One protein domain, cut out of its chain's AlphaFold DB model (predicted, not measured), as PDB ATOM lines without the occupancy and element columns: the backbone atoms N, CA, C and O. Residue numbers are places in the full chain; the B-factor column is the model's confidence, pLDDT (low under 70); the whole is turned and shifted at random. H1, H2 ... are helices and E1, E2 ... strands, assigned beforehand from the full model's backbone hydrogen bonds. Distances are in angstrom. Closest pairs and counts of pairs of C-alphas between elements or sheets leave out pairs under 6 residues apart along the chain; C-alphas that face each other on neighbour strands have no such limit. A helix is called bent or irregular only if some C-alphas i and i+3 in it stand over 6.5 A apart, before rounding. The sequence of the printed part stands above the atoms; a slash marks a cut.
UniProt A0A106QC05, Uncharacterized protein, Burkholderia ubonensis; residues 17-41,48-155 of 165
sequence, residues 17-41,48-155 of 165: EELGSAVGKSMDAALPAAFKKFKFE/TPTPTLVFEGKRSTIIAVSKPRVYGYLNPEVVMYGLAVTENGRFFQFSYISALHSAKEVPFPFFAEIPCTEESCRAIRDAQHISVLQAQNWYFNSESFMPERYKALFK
ATOM      1  N   GLU A  17      -4.293  -2.795  12.952       63.75
ATOM      2  CA  GLU A  17      -5.455  -3.653  12.756       63.75
ATOM      3  C   GLU A  17      -6.179  -4.061  14.056       63.75
ATOM      4  O   GLU A  17      -7.397  -3.895  14.144       63.75
ATOM      5  N   GLU A  18      -5.475  -4.534  15.091       64.56
ATOM      6  CA  GLU A  18      -6.071  -4.847  16.402       64.56
ATOM      7  C   GLU A  18      -6.663  -3.596  17.062       64.56
ATOM      8  O   GLU A  18      -7.785  -3.626  17.582       64.56
ATOM      9  N   LEU A  19      -5.941  -2.475  16.977       66.69
ATOM     10  CA  LEU A  19      -6.410  -1.184  17.471       66.69
ATOM     11  C   LEU A  19      -7.638  -0.712  16.685       66.69
ATOM     12  O   LEU A  19      -8.648  -0.335  17.279       66.69
ATOM     13  N   GLY A  20      -7.579  -0.780  15.354       67.50
ATOM     14  CA  GLY A  20      -8.694  -0.434  14.476       67.50
ATOM     15  C   GLY A  20      -9.934  -1.291  14.735       67.50
ATOM     16  O   GLY A  20     -11.049  -0.771  14.737       67.50
ATOM     17  N   SER A  21      -9.752  -2.578  15.039       70.38
ATOM     18  CA  SER A  21     -10.834  -3.495  15.412       70.38
ATOM     19  C   SER A  21     -11.466  -3.125  16.756       70.38
ATOM     20  O   SER A  21     -12.692  -3.066  16.868       70.38
ATOM     21  N   ALA A  22     -10.656  -2.821  17.775       69.44
ATOM     22  CA  ALA A  22     -11.150  -2.392  19.084       69.44
ATOM     23  C   ALA A  22     -11.915  -1.060  19.002       69.44
ATOM     24  O   ALA A  22     -13.030  -0.951  19.523       69.44
ATOM     25  N   VAL A  23     -11.365  -0.075  18.285       73.12
ATOM     26  CA  VAL A  23     -12.038   1.208  18.036       73.12
ATOM     27  C   VAL A  23     -13.312   1.002  17.223       73.12
ATOM     28  O   VAL A  23     -14.350   1.532  17.601       73.12
ATOM     29  N   GLY A  24     -13.282   0.169  16.182       73.69
ATOM     30  CA  GLY A  24     -14.458  -0.172  15.385       73.69
ATOM     31  C   GLY A  24     -15.588  -0.796  16.208       73.69
ATOM     32  O   GLY A  24     -16.737  -0.380  16.087       73.69
ATOM     33  N   LYS A  25     -15.274  -1.726  17.120       75.75
ATOM     34  CA  LYS A  25     -16.258  -2.295  18.062       75.75
ATOM     35  C   LYS A  25     -16.830  -1.238  19.006       75.75
ATOM     36  O   LYS A  25     -18.030  -1.218  19.264       75.75
ATOM     37  N   SER A  26     -15.982  -0.343  19.512       78.94
ATOM     38  CA  SER A  26     -16.426   0.760  20.369       78.94
ATOM     39  C   SER A  26     -17.292   1.772  19.609       78.94
ATOM     40  O   SER A  26     -18.248   2.317  20.164       78.94
ATOM     41  N   MET A  27     -16.982   2.023  18.336       78.62
ATOM     42  CA  MET A  27     -17.790   2.855  17.448       78.62
ATOM     43  C   MET A  27     -19.163   2.233  17.220       78.62
ATOM     44  O   MET A  27     -20.151   2.934  17.406       78.62
ATOM     45  N   ASP A  28     -19.235   0.945  16.889       80.62
ATOM     46  CA  ASP A  28     -20.499   0.233  16.676       80.62
ATOM     47  C   ASP A  28     -21.406   0.293  17.917       80.62
ATOM     48  O   ASP A  28     -22.572   0.678  17.828       80.62
ATOM     49  N   ALA A  29     -20.840   0.069  19.108       81.56
ATOM     50  CA  ALA A  29     -21.574   0.184  20.369       81.56
ATOM     51  C   ALA A  29     -22.085   1.613  20.659       81.56
ATOM     52  O   ALA A  29     -23.164   1.790  21.227       81.56
ATOM     53  N   ALA A  30     -21.324   2.646  20.279       77.06
ATOM     54  CA  ALA A  30     -21.657   4.048  20.554       77.06
ATOM     55  C   ALA A  30     -22.499   4.723  19.460       77.06
ATOM     56  O   ALA A  30     -23.147   5.745  19.717       77.06
ATOM     57  N   LEU A  31     -22.494   4.174  18.241       80.81
ATOM     58  CA  LEU A  31     -23.168   4.722  17.067       80.81
ATOM     59  C   LEU A  31     -24.639   5.085  17.331       80.81
ATOM     60  O   LEU A  31     -25.033   6.183  16.937       80.81
ATOM     61  N   PRO A  32     -25.446   4.280  18.049       82.38
ATOM     62  CA  PRO A  32     -26.849   4.616  18.291       82.38
ATOM     63  C   PRO A  32     -27.016   5.914  19.085       82.38
ATOM     64  O   PRO A  32     -27.867   6.750  18.774       82.38
ATOM     65  N   ALA A  33     -26.181   6.110  20.109       81.12
ATOM     66  CA  ALA A  33     -26.209   7.301  20.948       81.12
ATOM     67  C   ALA A  33     -25.668   8.535  20.208       81.12
ATOM     68  O   ALA A  33     -26.222   9.627  20.352       81.12
ATOM     69  N   ALA A  34     -24.620   8.371  19.394       77.31
ATOM     70  CA  ALA A  34     -24.075   9.441  18.559       77.31
ATOM     71  C   ALA A  34     -25.075   9.879  17.475       77.31
ATOM     72  O   ALA A  34     -25.327  11.072  17.303       77.31
ATOM     73  N   PHE A  35     -25.719   8.919  16.810       79.75
ATOM     74  CA  PHE A  35     -26.695   9.170  15.753       79.75
ATOM     75  C   PHE A  35     -27.925   9.939  16.257       79.75
ATOM     76  O   PHE A  35     -28.391  10.864  15.595       79.75
ATOM     77  N   LYS A  36     -28.390   9.661  17.484       78.62
ATOM     78  CA  LYS A  36     -29.465  10.425  18.153       78.62
ATOM     79  C   LYS A  36     -29.170  11.913  18.344       78.62
ATOM     80  O   LYS A  36     -30.104  12.709  18.482       78.62
ATOM     81  N   LYS A  37     -27.897  12.311  18.363       75.19
ATOM     82  CA  LYS A  37     -27.497  13.720  18.488       75.19
ATOM     83  C   LYS A  37     -27.554  14.456  17.145       75.19
ATOM     84  O   LYS A  37     -27.680  15.680  17.150       75.19
ATOM     85  N   PHE A  38     -27.517  13.740  16.019       70.56
ATOM     86  CA  PHE A  38     -27.496  14.330  14.684       70.56
ATOM     87  C   PHE A  38     -28.909  14.667  14.188       70.56
ATOM     88  O   PHE A  38     -29.860  13.902  14.372       70.56
ATOM     89  N   LYS A  39     -29.056  15.835  13.556       65.69
ATOM     90  CA  LYS A  39     -30.277  16.237  12.850       65.69
ATOM     91  C   LYS A  39     -29.980  16.227  11.356       65.69
ATOM     92  O   LYS A  39     -29.108  16.961  10.909       65.69
ATOM     93  N   PHE A  40     -30.711  15.420  10.599       66.81
ATOM     94  CA  PHE A  40     -30.679  15.487   9.142       66.81
ATOM     95  C   PHE A  40     -31.747  16.485   8.699       66.81
ATOM     96  O   PHE A  40     -32.919  16.336   9.051       66.81
ATOM     97  N   GLU A  41     -31.333  17.542   8.003       54.22
ATOM     98  CA  GLU A  41     -32.263  18.550   7.499       54.22
ATOM     99  C   GLU A  41     -33.016  18.047   6.265       54.22
ATOM    100  O   GLU A  41     -32.489  17.352   5.393       54.22
ATOM    101  N   THR A  48     -43.960   6.785   3.253       46.28
ATOM    102  CA  THR A  48     -43.691   6.233   4.595       46.28
ATOM    103  C   THR A  48     -43.002   4.851   4.583       46.28
ATOM    104  O   THR A  48     -43.588   3.895   4.060       46.28
ATOM    105  N   PRO A  49     -41.809   4.696   5.193       52.59
ATOM    106  CA  PRO A  49     -41.150   3.404   5.387       52.59
ATOM    107  C   PRO A  49     -41.421   2.780   6.775       52.59
ATOM    108  O   PRO A  49     -41.710   3.466   7.753       52.59
ATOM    109  N   THR A  50     -41.324   1.452   6.841       45.25
ATOM    110  CA  THR A  50     -41.662   0.569   7.979       45.25
ATOM    111  C   THR A  50     -40.498   0.429   8.983       45.25
ATOM    112  O   THR A  50     -39.344   0.389   8.548       45.25
ATOM    113  N   PRO A  51     -40.734   0.268  10.303       38.78
ATOM    114  CA  PRO A  51     -39.653   0.037  11.265       38.78
ATOM    115  C   PRO A  51     -39.040  -1.368  11.121       38.78
ATOM    116  O   PRO A  51     -39.744  -2.372  11.036       38.78
ATOM    117  N   THR A  52     -37.710  -1.446  11.121       37.81
ATOM    118  CA  THR A  52     -36.931  -2.682  11.352       37.81
ATOM    119  C   THR A  52     -36.007  -2.454  12.551       37.81
ATOM    120  O   THR A  52     -36.026  -1.366  13.109       37.81
ATOM    121  N   LEU A  53     -35.212  -3.433  12.999       40.16
ATOM    122  CA  LEU A  53     -34.219  -3.186  14.057       40.16
ATOM    123  C   LEU A  53     -33.208  -2.135  13.585       40.16
ATOM    124  O   LEU A  53     -32.425  -2.345  12.653       40.16
ATOM    125  N   VAL A  54     -33.337  -0.969  14.201       49.56
ATOM    126  CA  VAL A  54     -32.921   0.333  13.708       49.56
ATOM    127  C   VAL A  54     -32.407   1.115  14.895       49.56
ATOM    128  O   VAL A  54     -33.006   1.117  15.972       49.56
ATOM    129  N   PHE A  55     -31.327   1.846  14.674       57.34
ATOM    130  CA  PHE A  55     -30.967   2.913  15.584       57.34
ATOM    131  C   PHE A  55     -31.733   4.164  15.173       57.34
ATOM    132  O   PHE A  55     -31.420   4.801  14.164       57.34
ATOM    133  N   GLU A  56     -32.780   4.466  15.936       59.25
ATOM    134  CA  GLU A  56     -33.596   5.658  15.736       59.25
ATOM    135  C   GLU A  56     -32.835   6.877  16.255       59.25
ATOM    136  O   GLU A  56     -32.511   6.981  17.443       59.25
ATOM    137  N   GLY A  57     -32.516   7.787  15.342       63.22
ATOM    138  CA  GLY A  57     -32.130   9.157  15.633       63.22
ATOM    139  C   GLY A  57     -33.361  10.053  15.787       63.22
ATOM    140  O   GLY A  57     -34.492   9.586  15.757       63.22
ATOM    141  N   LYS A  58     -33.170  11.370  15.923       66.19
ATOM    142  CA  LYS A  58     -34.299  12.298  16.147       66.19
ATOM    143  C   LYS A  58     -35.338  12.344  15.016       66.19
ATOM    144  O   LYS A  58     -36.438  12.801  15.293       66.19
ATOM    145  N   ARG A  59     -34.964  11.985  13.778       74.38
ATOM    146  CA  ARG A  59     -35.817  12.010  12.561       74.38
ATOM    147  C   ARG A  59     -35.414  10.994  11.480       74.38
ATOM    148  O   ARG A  59     -35.852  11.076  10.330       74.38
ATOM    149  N   SER A  60     -34.505  10.088  11.822       78.56
ATOM    150  CA  SER A  60     -33.887   9.166  10.872       78.56
ATOM    151  C   SER A  60     -33.569   7.848  11.546       78.56
ATOM    152  O   SER A  60     -33.469   7.765  12.764       78.56
ATOM    153  N   THR A  61     -33.328   6.847  10.723       82.44
ATOM    154  CA  THR A  61     -33.280   5.443  11.082       82.44
ATOM    155  C   THR A  61     -32.088   4.832  10.360       82.44
ATOM    156  O   THR A  61     -32.093   4.780   9.132       82.44
ATOM    157  N   ILE A  62     -31.051   4.390  11.086       85.19
ATOM    158  CA  ILE A  62     -29.947   3.629  10.471       85.19
ATOM    159  C   ILE A  62     -30.470   2.242  10.104       85.19
ATOM    160  O   ILE A  62     -30.940   1.509  10.976       85.19
ATOM    161  N   ILE A  63     -30.357   1.874   8.829       85.25
ATOM    162  CA  ILE A  63     -30.823   0.581   8.311       85.25
ATOM    163  C   ILE A  63     -29.688  -0.385   7.991       85.25
ATOM    164  O   ILE A  63     -29.928  -1.586   7.914       85.25
ATOM    165  N   ALA A  64     -28.458   0.102   7.840       85.19
ATOM    166  CA  ALA A  64     -27.289  -0.757   7.727       85.19
ATOM    167  C   ALA A  64     -25.992   0.024   7.905       85.19
ATOM    168  O   ALA A  64     -25.944   1.240   7.700       85.19
ATOM    169  N   VAL A  65     -24.944  -0.704   8.279       84.62
ATOM    170  CA  VAL A  65     -23.597  -0.177   8.489       84.62
ATOM    171  C   VAL A  65     -22.586  -1.189   7.945       84.62
ATOM    172  O   VAL A  65     -22.819  -2.397   7.998       84.62
ATOM    173  N   SER A  66     -21.490  -0.709   7.368       82.62
ATOM    174  CA  SER A  66     -20.371  -1.543   6.931       82.62
ATOM    175  C   SER A  66     -19.510  -1.968   8.119       82.62
ATOM    176  O   SER A  66     -19.446  -1.252   9.121       82.62
ATOM    177  N   LYS A  67     -18.722  -3.041   7.969       79.19
ATOM    178  CA  LYS A  67     -17.579  -3.266   8.860       79.19
ATOM    179  C   LYS A  67     -16.690  -2.021   8.955       79.19
ATOM    180  O   LYS A  67     -16.512  -1.316   7.949       79.19
ATOM    181  N   PRO A  68     -16.116  -1.768  10.142       80.06
ATOM    182  CA  PRO A  68     -15.115  -0.734  10.324       80.06
ATOM    183  C   PRO A  68     -13.878  -1.033   9.473       80.06
ATOM    184  O   PRO A  68     -13.457  -2.183   9.342       80.06
ATOM    185  N   ARG A  69     -13.293   0.014   8.893       79.94
ATOM    186  CA  ARG A  69     -12.072  -0.052   8.080       79.94
ATOM    187  C   ARG A  69     -11.083   0.999   8.540       79.94
ATOM    188  O   ARG A  69     -11.494   2.106   8.871       79.94
ATOM    189  N   VAL A  70      -9.796   0.672   8.509       78.12
ATOM    190  CA  VAL A  70      -8.732   1.648   8.762       78.12
ATOM    191  C   VAL A  70      -8.351   2.325   7.445       78.12
ATOM    192  O   VAL A  70      -8.033   1.647   6.469       78.12
ATOM    193  N   TYR A  71      -8.383   3.653   7.418       71.19
ATOM    194  CA  TYR A  71      -7.966   4.486   6.291       71.19
ATOM    195  C   TYR A  71      -6.829   5.416   6.700       71.19
ATOM    196  O   TYR A  71      -6.790   5.873   7.832       71.19
ATOM    197  N   GLY A  72      -5.943   5.746   5.757       62.06
ATOM    198  CA  GLY A  72      -4.839   6.682   5.983       62.06
ATOM    199  C   GLY A  72      -3.586   6.013   6.554       62.06
ATOM    200  O   GLY A  72      -3.651   5.199   7.466       62.06
ATOM    201  N   TYR A  73      -2.424   6.356   5.987       60.62
ATOM    202  CA  TYR A  73      -1.126   5.818   6.419       60.62
ATOM    203  C   TYR A  73      -0.472   6.685   7.504       60.62
ATOM    204  O   TYR A  73      -0.015   6.172   8.518       60.62
ATOM    205  N   LEU A  74      -0.447   8.008   7.302       56.75
ATOM    206  CA  LEU A  74       0.191   8.952   8.229       56.75
ATOM    207  C   LEU A  74      -0.726   9.365   9.387       56.75
ATOM    208  O   LEU A  74      -0.247   9.580  10.492       56.75
ATOM    209  N   ASN A  75      -2.033   9.444   9.130       63.97
ATOM    210  CA  ASN A  75      -3.067   9.759  10.114       63.97
ATOM    211  C   ASN A  75      -4.181   8.717   9.970       63.97
ATOM    212  O   ASN A  75      -5.095   8.929   9.171       63.97
ATOM    213  N   PRO A  76      -4.051   7.553  10.629       66.44
ATOM    214  CA  PRO A  76      -5.028   6.494  10.481       66.44
ATOM    215  C   PRO A  76      -6.364   6.869  11.141       66.44
ATOM    216  O   PRO A  76      -6.417   7.423  12.239       66.44
ATOM    217  N   GLU A  77      -7.463   6.532  10.480       75.75
ATOM    218  CA  GLU A  77      -8.832   6.706  10.963       75.75
ATOM    219  C   GLU A  77      -9.589   5.389  10.823       75.75
ATOM    220  O   GLU A  77      -9.430   4.681   9.828       75.75
ATOM    221  N   VAL A  78     -10.453   5.072  11.785       77.88
ATOM    222  CA  VAL A  78     -11.466   4.030  11.608       77.88
ATOM    223  C   VAL A  78     -12.709   4.659  11.004       77.88
ATOM    224  O   VAL A  78     -13.249   5.623  11.541       77.88
ATOM    225  N   VAL A  79     -13.177   4.093   9.897       82.06
ATOM    226  CA  VAL A  79     -14.345   4.554   9.148       82.06
ATOM    227  C   VAL A  79     -15.365   3.427   9.053       82.06
ATOM    228  O   VAL A  79     -15.037   2.296   8.692       82.06
ATOM    229  N   MET A  80     -16.618   3.756   9.342       84.19
ATOM    230  CA  MET A  80     -17.797   2.939   9.080       84.19
ATOM    231  C   MET A  80     -18.713   3.708   8.135       84.19
ATOM    232  O   MET A  80     -19.036   4.864   8.393       84.19
ATOM    233  N   TYR A  81     -19.166   3.079   7.059       85.31
ATOM    234  CA  TYR A  81     -20.176   3.665   6.183       85.31
ATOM    235  C   TYR A  81     -21.548   3.197   6.625       85.31
ATOM    236  O   TYR A  81     -21.740   2.014   6.896       85.31
ATOM    237  N   GLY A  82     -22.510   4.102   6.672       87.44
ATOM    238  CA  GLY A  82     -23.874   3.789   7.045       87.44
ATOM    239  C   GLY A  82     -24.874   4.240   5.999       87.44
ATOM    240  O   GLY A  82     -24.653   5.199   5.259       87.44
ATOM    241  N   LEU A  83     -26.001   3.542   5.984       87.69
ATOM    242  CA  LEU A  83     -27.196   3.901   5.247       87.69
ATOM    243  C   LEU A  83     -28.311   4.170   6.252       87.69
ATOM    244  O   LEU A  83     -28.609   3.337   7.113       87.69
ATOM    245  N   ALA A  84     -28.938   5.331   6.126       87.12
ATOM    246  CA  ALA A  84     -30.081   5.734   6.920       87.12
ATOM    247  C   ALA A  84     -31.268   6.107   6.029       87.12
ATOM    248  O   ALA A  84     -31.105   6.530   4.885       87.12
ATOM    249  N   VAL A  85     -32.468   5.984   6.584       84.06
ATOM    250  CA  VAL A  85     -33.716   6.471   5.998       84.06
ATOM    251  C   VAL A  85     -34.369   7.446   6.971       84.06
ATOM    252  O   VAL A  85     -34.304   7.274   8.184       84.06
ATOM    253  N   THR A  86     -34.944   8.514   6.451       79.56
ATOM    254  CA  THR A  86     -35.699   9.507   7.230       79.56
ATOM    255  C   THR A  86     -37.157   9.081   7.387       79.56
ATOM    256  O   THR A  86     -37.645   8.237   6.637       79.56
ATOM    257  N   GLU A  87     -37.880   9.693   8.325       75.44
ATOM    258  CA  GLU A  87     -39.316   9.433   8.547       75.44
ATOM    259  C   GLU A  87     -40.175   9.594   7.278       75.44
ATOM    260  O   GLU A  87     -41.181   8.907   7.113       75.44
ATOM    261  N   ASN A  88     -39.766  10.464   6.348       73.75
ATOM    262  CA  ASN A  88     -40.475  10.707   5.091       73.75
ATOM    263  C   ASN A  88     -40.068   9.764   3.938       73.75
ATOM    264  O   ASN A  88     -40.589   9.919   2.833       73.75
ATOM    265  N   GLY A  89     -39.160   8.806   4.168       76.19
ATOM    266  CA  GLY A  89     -38.739   7.823   3.161       76.19
ATOM    267  C   GLY A  89     -37.500   8.187   2.347       76.19
ATOM    268  O   GLY A  89     -37.148   7.452   1.424       76.19
ATOM    269  N   ARG A  90     -36.809   9.291   2.653       80.56
ATOM    270  CA  ARG A  90     -35.575   9.666   1.941       80.56
ATOM    271  C   ARG A  90     -34.353   8.958   2.511       80.56
ATOM    272  O   ARG A  90     -34.169   8.934   3.730       80.56
ATOM    273  N   PHE A  91     -33.500   8.455   1.624       86.19
ATOM    274  CA  PHE A  91     -32.292   7.709   1.970       86.19
ATOM    275  C   PHE A  91     -31.050   8.601   1.989       86.19
ATOM    276  O   PHE A  91     -30.883   9.486   1.146       86.19
ATOM    277  N   PHE A  92     -30.161   8.334   2.939       86.06
ATOM    278  CA  PHE A  92     -28.894   9.031   3.101       86.06
ATOM    279  C   PHE A  92     -27.782   8.037   3.382       86.06
ATOM    280  O   PHE A  92     -27.922   7.176   4.250       86.06
ATOM    281  N   GLN A  93     -26.659   8.200   2.696       88.00
ATOM    282  CA  GLN A  93     -25.411   7.586   3.125       88.00
ATOM    283  C   GLN A  93     -24.686   8.534   4.080       88.00
ATOM    284  O   GLN A  93     -24.812   9.752   3.952       88.00
ATOM    285  N   PHE A  94     -23.944   7.986   5.034       85.06
ATOM    286  CA  PHE A  94     -23.088   8.751   5.934       85.06
ATOM    287  C   PHE A  94     -21.801   7.984   6.239       85.06
ATOM    288  O   PHE A  94     -21.762   6.756   6.166       85.06
ATOM    289  N   SER A  95     -20.763   8.711   6.629       84.56
ATOM    290  CA  SER A  95     -19.515   8.161   7.154       84.56
ATOM    291  C   SER A  95     -19.480   8.410   8.658       84.56
ATOM    292  O   SER A  95     -19.604   9.551   9.089       84.56
ATOM    293  N   TYR A  96     -19.314   7.381   9.479       84.38
ATOM    294  CA  TYR A  96     -19.003   7.521  10.897       84.38
ATOM    295  C   TYR A  96     -17.520   7.244  11.093       84.38
ATOM    296  O   TYR A  96     -17.049   6.153  10.779       84.38
ATOM    297  N   ILE A  97     -16.785   8.249  11.557       81.00
ATOM    298  CA  ILE A  97     -15.327   8.210  11.635       81.00
ATOM    299  C   ILE A  97     -14.849   8.349  13.076       81.00
ATOM    300  O   ILE A  97     -15.502   9.010  13.883       81.00
ATOM    301  N   SER A  98     -13.704   7.746  13.378       76.00
ATOM    302  CA  SER A  98     -12.942   7.956  14.606       76.00
ATOM    303  C   SER A  98     -11.462   8.025  14.271       76.00
ATOM    304  O   SER A  98     -10.915   7.093  13.683       76.00
ATOM    305  N   ALA A  99     -10.787   9.089  14.684       70.00
ATOM    306  CA  ALA A  99      -9.344   9.179  14.508       70.00
ATOM    307  C   ALA A  99      -8.615   8.177  15.427       70.00
ATOM    308  O   ALA A  99      -8.882   8.129  16.629       70.00
ATOM    309  N   LEU A 100      -7.675   7.404  14.875       61.00
ATOM    310  CA  LEU A 100      -6.704   6.609  15.631       61.00
ATOM    311  C   LEU A 100      -5.491   7.514  15.865       61.00
ATOM    312  O   LEU A 100      -4.537   7.488  15.094       61.00
ATOM    313  N   HIS A 101      -5.546   8.417  16.843       54.34
ATOM    314  CA  HIS A 101      -4.458   9.386  17.008       54.34
ATOM    315  C   HIS A 101      -3.109   8.682  17.249       54.34
ATOM    316  O   HIS A 101      -2.976   7.852  18.149       54.34
ATOM    317  N   SER A 102      -2.092   9.061  16.462       38.97
ATOM    318  CA  SER A 102      -0.691   8.932  16.872       38.97
ATOM    319  C   SER A 102      -0.366  10.063  17.857       38.97
ATOM    320  O   SER A 102      -1.050  11.082  17.859       38.97
ATOM    321  N   ALA A 103       0.654   9.897  18.701       38.91
ATOM    322  CA  ALA A 103       0.964  10.725  19.878       38.91
ATOM    323  C   ALA A 103       1.222  12.240  19.654       38.91
ATOM    324  O   ALA A 103       1.677  12.922  20.570       38.91
ATOM    325  N   LYS A 104       0.968  12.787  18.464       36.56
ATOM    326  CA  LYS A 104       0.994  14.225  18.194       36.56
ATOM    327  C   LYS A 104      -0.388  14.673  17.749       36.56
ATOM    328  O   LYS A 104      -0.928  14.135  16.788       36.56
ATOM    329  N   GLU A 105      -0.926  15.664  18.450       39.47
ATOM    330  CA  GLU A 105      -2.125  16.408  18.071       39.47
ATOM    331  C   GLU A 105      -1.960  16.910  16.633       39.47
ATOM    332  O   GLU A 105      -1.188  17.832  16.363       39.47
ATOM    333  N   VAL A 106      -2.631  16.257  15.685       36.84
ATOM    334  CA  VAL A 106      -2.705  16.746  14.313       36.84
ATOM    335  C   VAL A 106      -4.000  17.539  14.209       36.84
ATOM    336  O   VAL A 106      -5.077  16.954  14.345       36.84
ATOM    337  N   PRO A 107      -3.931  18.859  13.976       37.09
ATOM    338  CA  PRO A 107      -5.121  19.657  13.760       37.09
ATOM    339  C   PRO A 107      -5.785  19.185  12.467       37.09
ATOM    340  O   PRO A 107      -5.296  19.428  11.362       37.09
ATOM    341  N   PHE A 108      -6.917  18.497  12.594       36.22
ATOM    342  CA  PHE A 108      -7.818  18.345  11.464       36.22
ATOM    343  C   PHE A 108      -8.413  19.725  11.159       36.22
ATOM    344  O   PHE A 108      -8.862  20.402  12.086       36.22
ATOM    345  N   PRO A 109      -8.495  20.145   9.885       37.50
ATOM    346  CA  PRO A 109      -8.969  21.483   9.508       37.50
ATOM    347  C   PRO A 109     -10.421  21.792   9.930       37.50
ATOM    348  O   PRO A 109     -10.858  22.928   9.802       37.50
ATOM    349  N   PHE A 110     -11.158  20.811  10.468       40.16
ATOM    350  CA  PHE A 110     -12.513  20.970  11.011       40.16
ATOM    351  C   PHE A 110     -12.632  20.669  12.523       40.16
ATOM    352  O   PHE A 110     -13.717  20.816  13.078       40.16
ATOM    353  N   PHE A 111     -11.538  20.280  13.193       37.47
ATOM    354  CA  PHE A 111     -11.453  19.995  14.640       37.47
ATOM    355  C   PHE A 111     -10.281  20.746  15.288       37.47
ATOM    356  O   PHE A 111      -9.610  20.220  16.170       37.47
ATOM    357  N   ALA A 112      -9.990  21.961  14.829       33.91
ATOM    358  CA  ALA A 112      -8.739  22.648  15.146       33.91
ATOM    359  C   ALA A 112      -8.512  22.978  16.642       33.91
ATOM    360  O   ALA A 112      -7.439  23.466  16.971       33.91
ATOM    361  N   GLU A 113      -9.457  22.707  17.553       35.19
ATOM    362  CA  GLU A 113      -9.355  23.121  18.964       35.19
ATOM    363  C   GLU A 113      -9.960  22.143  19.992       35.19
ATOM    364  O   GLU A 113     -10.285  22.554  21.104       35.19
ATOM    365  N   ILE A 114     -10.144  20.853  19.676       33.78
ATOM    366  CA  ILE A 114     -10.687  19.899  20.666       33.78
ATOM    367  C   ILE A 114      -9.622  18.857  21.026       33.78
ATOM    368  O   ILE A 114      -9.386  17.951  20.222       33.78
ATOM    369  N   PRO A 115      -8.982  18.943  22.213       38.38
ATOM    370  CA  PRO A 115      -8.123  17.873  22.703       38.38
ATOM    371  C   PRO A 115      -8.931  16.575  22.755       38.38
ATOM    372  O   PRO A 115      -9.990  16.487  23.382       38.38
ATOM    373  N   CYS A 116      -8.444  15.581  22.022       38.75
ATOM    374  CA  CYS A 116      -9.203  14.392  21.686       38.75
ATOM    375  C   CYS A 116      -9.213  13.411  22.873       38.75
ATOM    376  O   CYS A 116      -8.303  12.608  23.051       38.75
ATOM    377  N   THR A 117     -10.243  13.476  23.714       45.84
ATOM    378  CA  THR A 117     -10.646  12.353  24.583       45.84
ATOM    379  C   THR A 117     -11.409  11.314  23.743       45.84
ATOM    380  O   THR A 117     -12.033  11.694  22.753       45.84
ATOM    381  N   GLU A 118     -11.375  10.019  24.089       49.12
ATOM    382  CA  GLU A 118     -11.877   8.901  23.246       49.12
ATOM    383  C   GLU A 118     -13.285   9.093  22.637       49.12
ATOM    384  O   GLU A 118     -13.564   8.599  21.540       49.12
ATOM    385  N   GLU A 119     -14.183   9.811  23.319       43.88
ATOM    386  CA  GLU A 119     -15.529  10.124  22.819       43.88
ATOM    387  C   GLU A 119     -15.567  11.332  21.868       43.88
ATOM    388  O   GLU A 119     -16.397  11.378  20.959       43.88
ATOM    389  N   SER A 120     -14.670  12.304  22.049       48.78
ATOM    390  CA  SER A 120     -14.620  13.557  21.276       48.78
ATOM    391  C   SER A 120     -13.993  13.418  19.883       48.78
ATOM    392  O   SER A 120     -14.135  14.319  19.061       48.78
ATOM    393  N   CYS A 121     -13.369  12.274  19.581       61.53
ATOM    394  CA  CYS A 121     -12.735  12.000  18.286       61.53
ATOM    395  C   CYS A 121     -13.682  11.434  17.219       61.53
ATOM    396  O   CYS A 121     -13.223  11.076  16.131       61.53
ATOM    397  N   ARG A 122     -14.975  11.273  17.537       73.81
ATOM    398  CA  ARG A 122     -15.943  10.580  16.679       73.81
ATOM    399  C   ARG A 122     -16.896  11.553  16.013       73.81
ATOM    400  O   ARG A 122     -17.454  12.430  16.670       73.81
ATOM    401  N   ALA A 123     -17.148  11.357  14.724       74.31
ATOM    402  CA  ALA A 123     -18.026  12.243  13.972       74.31
ATOM    403  C   ALA A 123     -18.786  11.527  12.860       74.31
ATOM    404  O   ALA A 123     -18.264  10.623  12.211       74.31
ATOM    405  N   ILE A 124     -20.017  11.979  12.619       77.00
ATOM    406  CA  ILE A 124     -20.771  11.649  11.408       77.00
ATOM    407  C   ILE A 124     -20.442  12.709  10.354       77.00
ATOM    408  O   ILE A 124     -20.565  13.907  10.609       77.00
ATOM    409  N   ARG A 125     -20.020  12.259   9.176       73.62
ATOM    410  CA  ARG A 125     -19.632  13.059   8.012       73.62
ATOM    411  C   ARG A 125     -20.367  12.593   6.765       73.62
ATOM    412  O   ARG A 125     -21.007  11.543   6.764       73.62
ATOM    413  N   ASP A 126     -20.252  13.397   5.712       70.69
ATOM    414  CA  ASP A 126     -20.656  13.054   4.345       70.69
ATOM    415  C   ASP A 126     -22.097  12.539   4.249       70.69
ATOM    416  O   ASP A 126     -22.414  11.655   3.456       70.69
ATOM    417  N   ALA A 127     -22.971  13.106   5.085       78.25
ATOM    418  CA  ALA A 127     -24.396  12.837   5.083       78.25
ATOM    419  C   ALA A 127     -25.004  13.319   3.760       78.25
ATOM    420  O   ALA A 127     -25.357  14.490   3.608       78.25
ATOM    421  N   GLN A 128     -25.110  12.415   2.791       83.31
ATOM    422  CA  GLN A 128     -25.529  12.732   1.433       83.31
ATOM    423  C   GLN A 128     -26.818  11.999   1.088       83.31
ATOM    424  O   GLN A 128     -26.924  10.786   1.250       83.31
ATOM    425  N   HIS A 129     -27.787  12.746   0.561       85.00
ATOM    426  CA  HIS A 129     -29.008  12.172   0.014       85.00
ATOM    427  C   HIS A 129     -28.706  11.318  -1.220       85.00
ATOM    428  O   HIS A 129     -28.001  11.767  -2.126       85.00
ATOM    429  N   ILE A 130     -29.298  10.129  -1.277       86.56
ATOM    430  CA  ILE A 130     -29.162   9.195  -2.396       86.56
ATOM    431  C   ILE A 130     -30.538   8.729  -2.880       86.56
ATOM    432  O   ILE A 130     -31.531   8.812  -2.157       86.56
ATOM    433  N   SER A 131     -30.613   8.256  -4.124       89.12
ATOM    434  CA  SER A 131     -31.846   7.688  -4.673       89.12
ATOM    435  C   SER A 131     -32.184   6.332  -4.041       89.12
ATOM    436  O   SER A 131     -31.321   5.665  -3.471       89.12
ATOM    437  N   VAL A 132     -33.437   5.886  -4.194       89.06
ATOM    438  CA  VAL A 132     -33.873   4.548  -3.747       89.06
ATOM    439  C   VAL A 132     -33.026   3.452  -4.395       89.06
ATOM    440  O   VAL A 132     -32.544   2.569  -3.697       89.06
ATOM    441  N   LEU A 133     -32.749   3.560  -5.700       89.62
ATOM    442  CA  LEU A 133     -31.901   2.607  -6.423       89.62
ATOM    443  C   LEU A 133     -30.470   2.560  -5.866       89.62
ATOM    444  O   LEU A 133     -29.875   1.493  -5.731       89.62
ATOM    445  N   GLN A 134     -29.905   3.718  -5.515       90.25
ATOM    446  CA  GLN A 134     -28.591   3.777  -4.873       90.25
ATOM    447  C   GLN A 134     -28.623   3.138  -3.480       90.25
ATOM    448  O   GLN A 134     -27.711   2.387  -3.146       90.25
ATOM    449  N   ALA A 135     -29.677   3.377  -2.697       89.81
ATOM    450  CA  ALA A 135     -29.859   2.776  -1.378       89.81
ATOM    451  C   ALA A 135     -30.038   1.250  -1.445       89.81
ATOM    452  O   ALA A 135     -29.422   0.531  -0.662       89.81
ATOM    453  N   GLN A 136     -30.820   0.755  -2.406       90.06
ATOM    454  CA  GLN A 136     -30.991  -0.670  -2.699       90.06
ATOM    455  C   GLN A 136     -29.652  -1.330  -3.023       90.06
ATOM    456  O   GLN A 136     -29.282  -2.317  -2.388       90.06
ATOM    457  N   ASN A 137     -28.902  -0.760  -3.972       89.25
ATOM    458  CA  ASN A 137     -27.588  -1.270  -4.359       89.25
ATOM    459  C   ASN A 137     -26.603  -1.232  -3.187       89.25
ATOM    460  O   ASN A 137     -25.845  -2.178  -2.991       89.25
ATOM    461  N   TRP A 138     -26.618  -0.168  -2.388       88.81
ATOM    462  CA  TRP A 138     -25.766  -0.067  -1.210       88.81
ATOM    463  C   TRP A 138     -26.116  -1.150  -0.179       88.81
ATOM    464  O   TRP A 138     -25.234  -1.887   0.252       88.81
ATOM    465  N   TYR A 139     -27.401  -1.294   0.174       87.62
ATOM    466  CA  TYR A 139     -27.852  -2.259   1.182       87.62
ATOM    467  C   TYR A 139     -27.589  -3.700   0.745       87.62
ATOM    468  O   TYR A 139     -27.110  -4.501   1.546       87.62
ATOM    469  N   PHE A 140     -27.831  -4.003  -0.530       85.88
ATOM    470  CA  PHE A 140     -27.557  -5.306  -1.128       85.88
ATOM    471  C   PHE A 140     -26.085  -5.725  -1.016       85.88
ATOM    472  O   PHE A 140     -25.789  -6.890  -0.779       85.88
ATOM    473  N   ASN A 141     -25.164  -4.768  -1.147       82.50
ATOM    474  CA  ASN A 141     -23.726  -5.008  -1.018       82.50
ATOM    475  C   ASN A 141     -23.209  -4.820   0.421       82.50
ATOM    476  O   ASN A 141     -22.001  -4.888   0.656       82.50
ATOM    477  N   SER A 142     -24.095  -4.549   1.382       81.94
ATOM    478  CA  SER A 142     -23.722  -4.383   2.783       81.94
ATOM    479  C   SER A 142     -23.643  -5.729   3.494       81.94
ATOM    480  O   SER A 142     -24.349  -6.680   3.174       81.94
ATOM    481  N   GLU A 143     -22.833  -5.797   4.542       78.56
ATOM    482  CA  GLU A 143     -22.722  -7.004   5.372       78.56
ATOM    483  C   GLU A 143     -23.939  -7.207   6.281       78.56
ATOM    484  O   GLU A 143     -24.117  -8.273   6.859       78.56
ATOM    485  N   SER A 144     -24.793  -6.185   6.382       78.88
ATOM    486  CA  SER A 144     -26.089  -6.237   7.060       78.88
ATOM    487  C   SER A 144     -27.216  -6.738   6.142       78.88
ATOM    488  O   SER A 144     -28.392  -6.643   6.517       78.88
ATOM    489  N   PHE A 145     -26.895  -7.191   4.923       84.62
ATOM    490  CA  PHE A 145     -27.876  -7.670   3.956       84.62
ATOM    491  C   PHE A 145     -28.576  -8.939   4.453       84.62
ATOM    492  O   PHE A 145     -27.942  -9.945   4.759       84.62
ATOM    493  N   MET A 146     -29.906  -8.890   4.476       86.94
ATOM    494  CA  MET A 146     -30.769 -10.059   4.596       86.94
ATOM    495  C   MET A 146     -31.892  -9.931   3.558       86.94
ATOM    496  O   MET A 146     -32.514  -8.862   3.506       86.94
ATOM    497  N   PRO A 147     -32.183 -10.963   2.744       87.31
ATOM    498  CA  PRO A 147     -33.227 -10.899   1.719       87.31
ATOM    499  C   PRO A 147     -34.599 -10.468   2.259       87.31
ATOM    500  O   PRO A 147     -35.290  -9.652   1.650       87.31
ATOM    501  N   GLU A 148     -34.974 -10.946   3.445       87.81
ATOM    502  CA  GLU A 148     -36.238 -10.621   4.110       87.81
ATOM    503  C   GLU A 148     -36.289  -9.144   4.507       87.81
ATOM    504  O   GLU A 148     -37.314  -8.476   4.356       87.81
ATOM    505  N   ARG A 149     -35.158  -8.608   4.977       84.69
ATOM    506  CA  ARG A 149     -35.028  -7.200   5.352       84.69
ATOM    507  C   ARG A 149     -34.987  -6.296   4.126       84.69
ATOM    508  O   ARG A 149     -35.601  -5.234   4.153       84.69
ATOM    509  N   TYR A 150     -34.338  -6.726   3.047       87.12
ATOM    510  CA  TYR A 150     -34.378  -6.029   1.761       87.12
ATOM    511  C   TYR A 150     -35.827  -5.878   1.291       87.12
ATOM    512  O   TYR A 150     -36.277  -4.766   1.012       87.12
ATOM    513  N   LYS A 151     -36.589  -6.977   1.323       87.31
ATOM    514  CA  LYS A 151     -38.012  -6.980   0.981       87.31
ATOM    515  C   LYS A 151     -38.842  -6.081   1.888       87.31
ATOM    516  O   LYS A 151     -39.690  -5.342   1.397       87.31
ATOM    517  N   ALA A 152     -38.583  -6.088   3.192       85.19
ATOM    518  CA  ALA A 152     -39.283  -5.220   4.135       85.19
ATOM    519  C   ALA A 152     -38.988  -3.722   3.915       85.19
ATOM    520  O   ALA A 152     -39.893  -2.896   4.051       85.19
ATOM    521  N   LEU A 153     -37.742  -3.375   3.573       81.69
ATOM    522  CA  LEU A 153     -37.292  -1.993   3.374       81.69
ATOM    523  C   LEU A 153     -37.721  -1.419   2.020       81.69
ATOM    524  O   LEU A 153     -38.141  -0.266   1.952       81.69
ATOM    525  N   PHE A 154     -37.620  -2.215   0.956       85.31
ATOM    526  CA  PHE A 154     -37.786  -1.740  -0.420       85.31
ATOM    527  C   PHE A 154     -39.044  -2.266  -1.116       85.31
ATOM    528  O   PHE A 154     -39.338  -1.824  -2.219       85.31
ATOM    529  N   LYS A 155     -39.812  -3.161  -0.476       87.06
ATOM    530  CA  LYS A 155     -41.015  -3.811  -1.042       87.06
ATOM    531  C   LYS A 155     -40.749  -4.563  -2.351       87.06
ATOM    532  O   LYS A 155     -41.658  -4.767  -3.150       87.06
TER     533      LYS A 155
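This is residues 17 to 41 and 48 to 155 of the 165 residues of an uncharacterized protein of Burkholderia ubonensis (UniProt A0A106QC05). A long, strongly twisted antiparallel sheet has H1 running lengthwise over one face and the shorter H2 over the opposite face, near one end of the sheet. H3 folds back beside H2 at that end, and the long loop of residues 100 to 121 lies at the other end. The printed part has 133 residues, with three named helices and five named strands in the order H1, E1, E2, E3, E4, E5, H2, H3, and its class is mixed, helices and strands. The sheet is branched at E3. The whole is compact, with a radius of gyration of the C-alphas of 15.5 A, yet elongated in outline, spanning 50 by 29 by 22 A.

H1, residues 17 to 35, begins with C-alpha 17 at (-5.455, -3.653, 12.756) and is 25.0 A long; it is irregular, with a kink of 47 degrees near residue 29 and C-alphas 29 and 32 lying 7.2 A apart. E1 is residues 60 to 65 and E2 residues 69 to 71. E3, residues 77 to 86, is 27.3 A long, E4, residues 91 to 99, 26.2 A, and E5, residues 122 to 130, 23.2 A. H2 is residues 132 to 140. H3, residues 147 to 154, ends with C-alpha 154 at (-37.786, -1.740, -0.420).

E2, E3, E4 and E5 form a meander, each strand the antiparallel neighbour of the one before. E1 and E2 lie on one side of E3, beside residues 81 to 86 and 77 to 79, and E4 lies on the other side. Within hydrogen-bond range across the neighbour strands are N 61 and O 85 of E1 and E3 at 2.8 A, N 69 and O 79 of E2 and E3 at 2.9 A, N 80 and O 96 of E3 and E4 at 2.8 A, and N 125 and O 95 of E5 and E4 at 2.7 A, among others. H1 is on the sheet at a height of 8.0 A, over E2, E3 and, only just, E4; its closest C-alphas to E3 are those of Gly 20 and Val 78, 6.0 A. H2 is on the opposite face at a height of 8.9 A, slantwise to the strands, at 35 degrees to E4 on the local plane; the closest C-alphas of the two are those of Ala 135 and Phe 91, 6.4 A. H2 and H3 touch as a helical hairpin, opposite ways at a shallow tilt of 19 degrees, closest at the C-alphas of Gln 136 and Phe 154, 7.2 A. H1 and H3 are apart. Every O i to N i+4 pair is within hydrogen-bond range in H2 and H3, and 13 of 15 are in H1.

The two C-alphas farthest apart are those of Lys 104 and Lys 155, 49.6 A. Residues 42 to 47 are not printed, and C-alphas 41 and 48 are 17.1 A apart across this cut. The link from E4 to E5 is long, with 22 residues. The mean pLDDT of the printed part is 70.7, and 46 residues are under 70, among them residues 48 to 58 and 100 to 121.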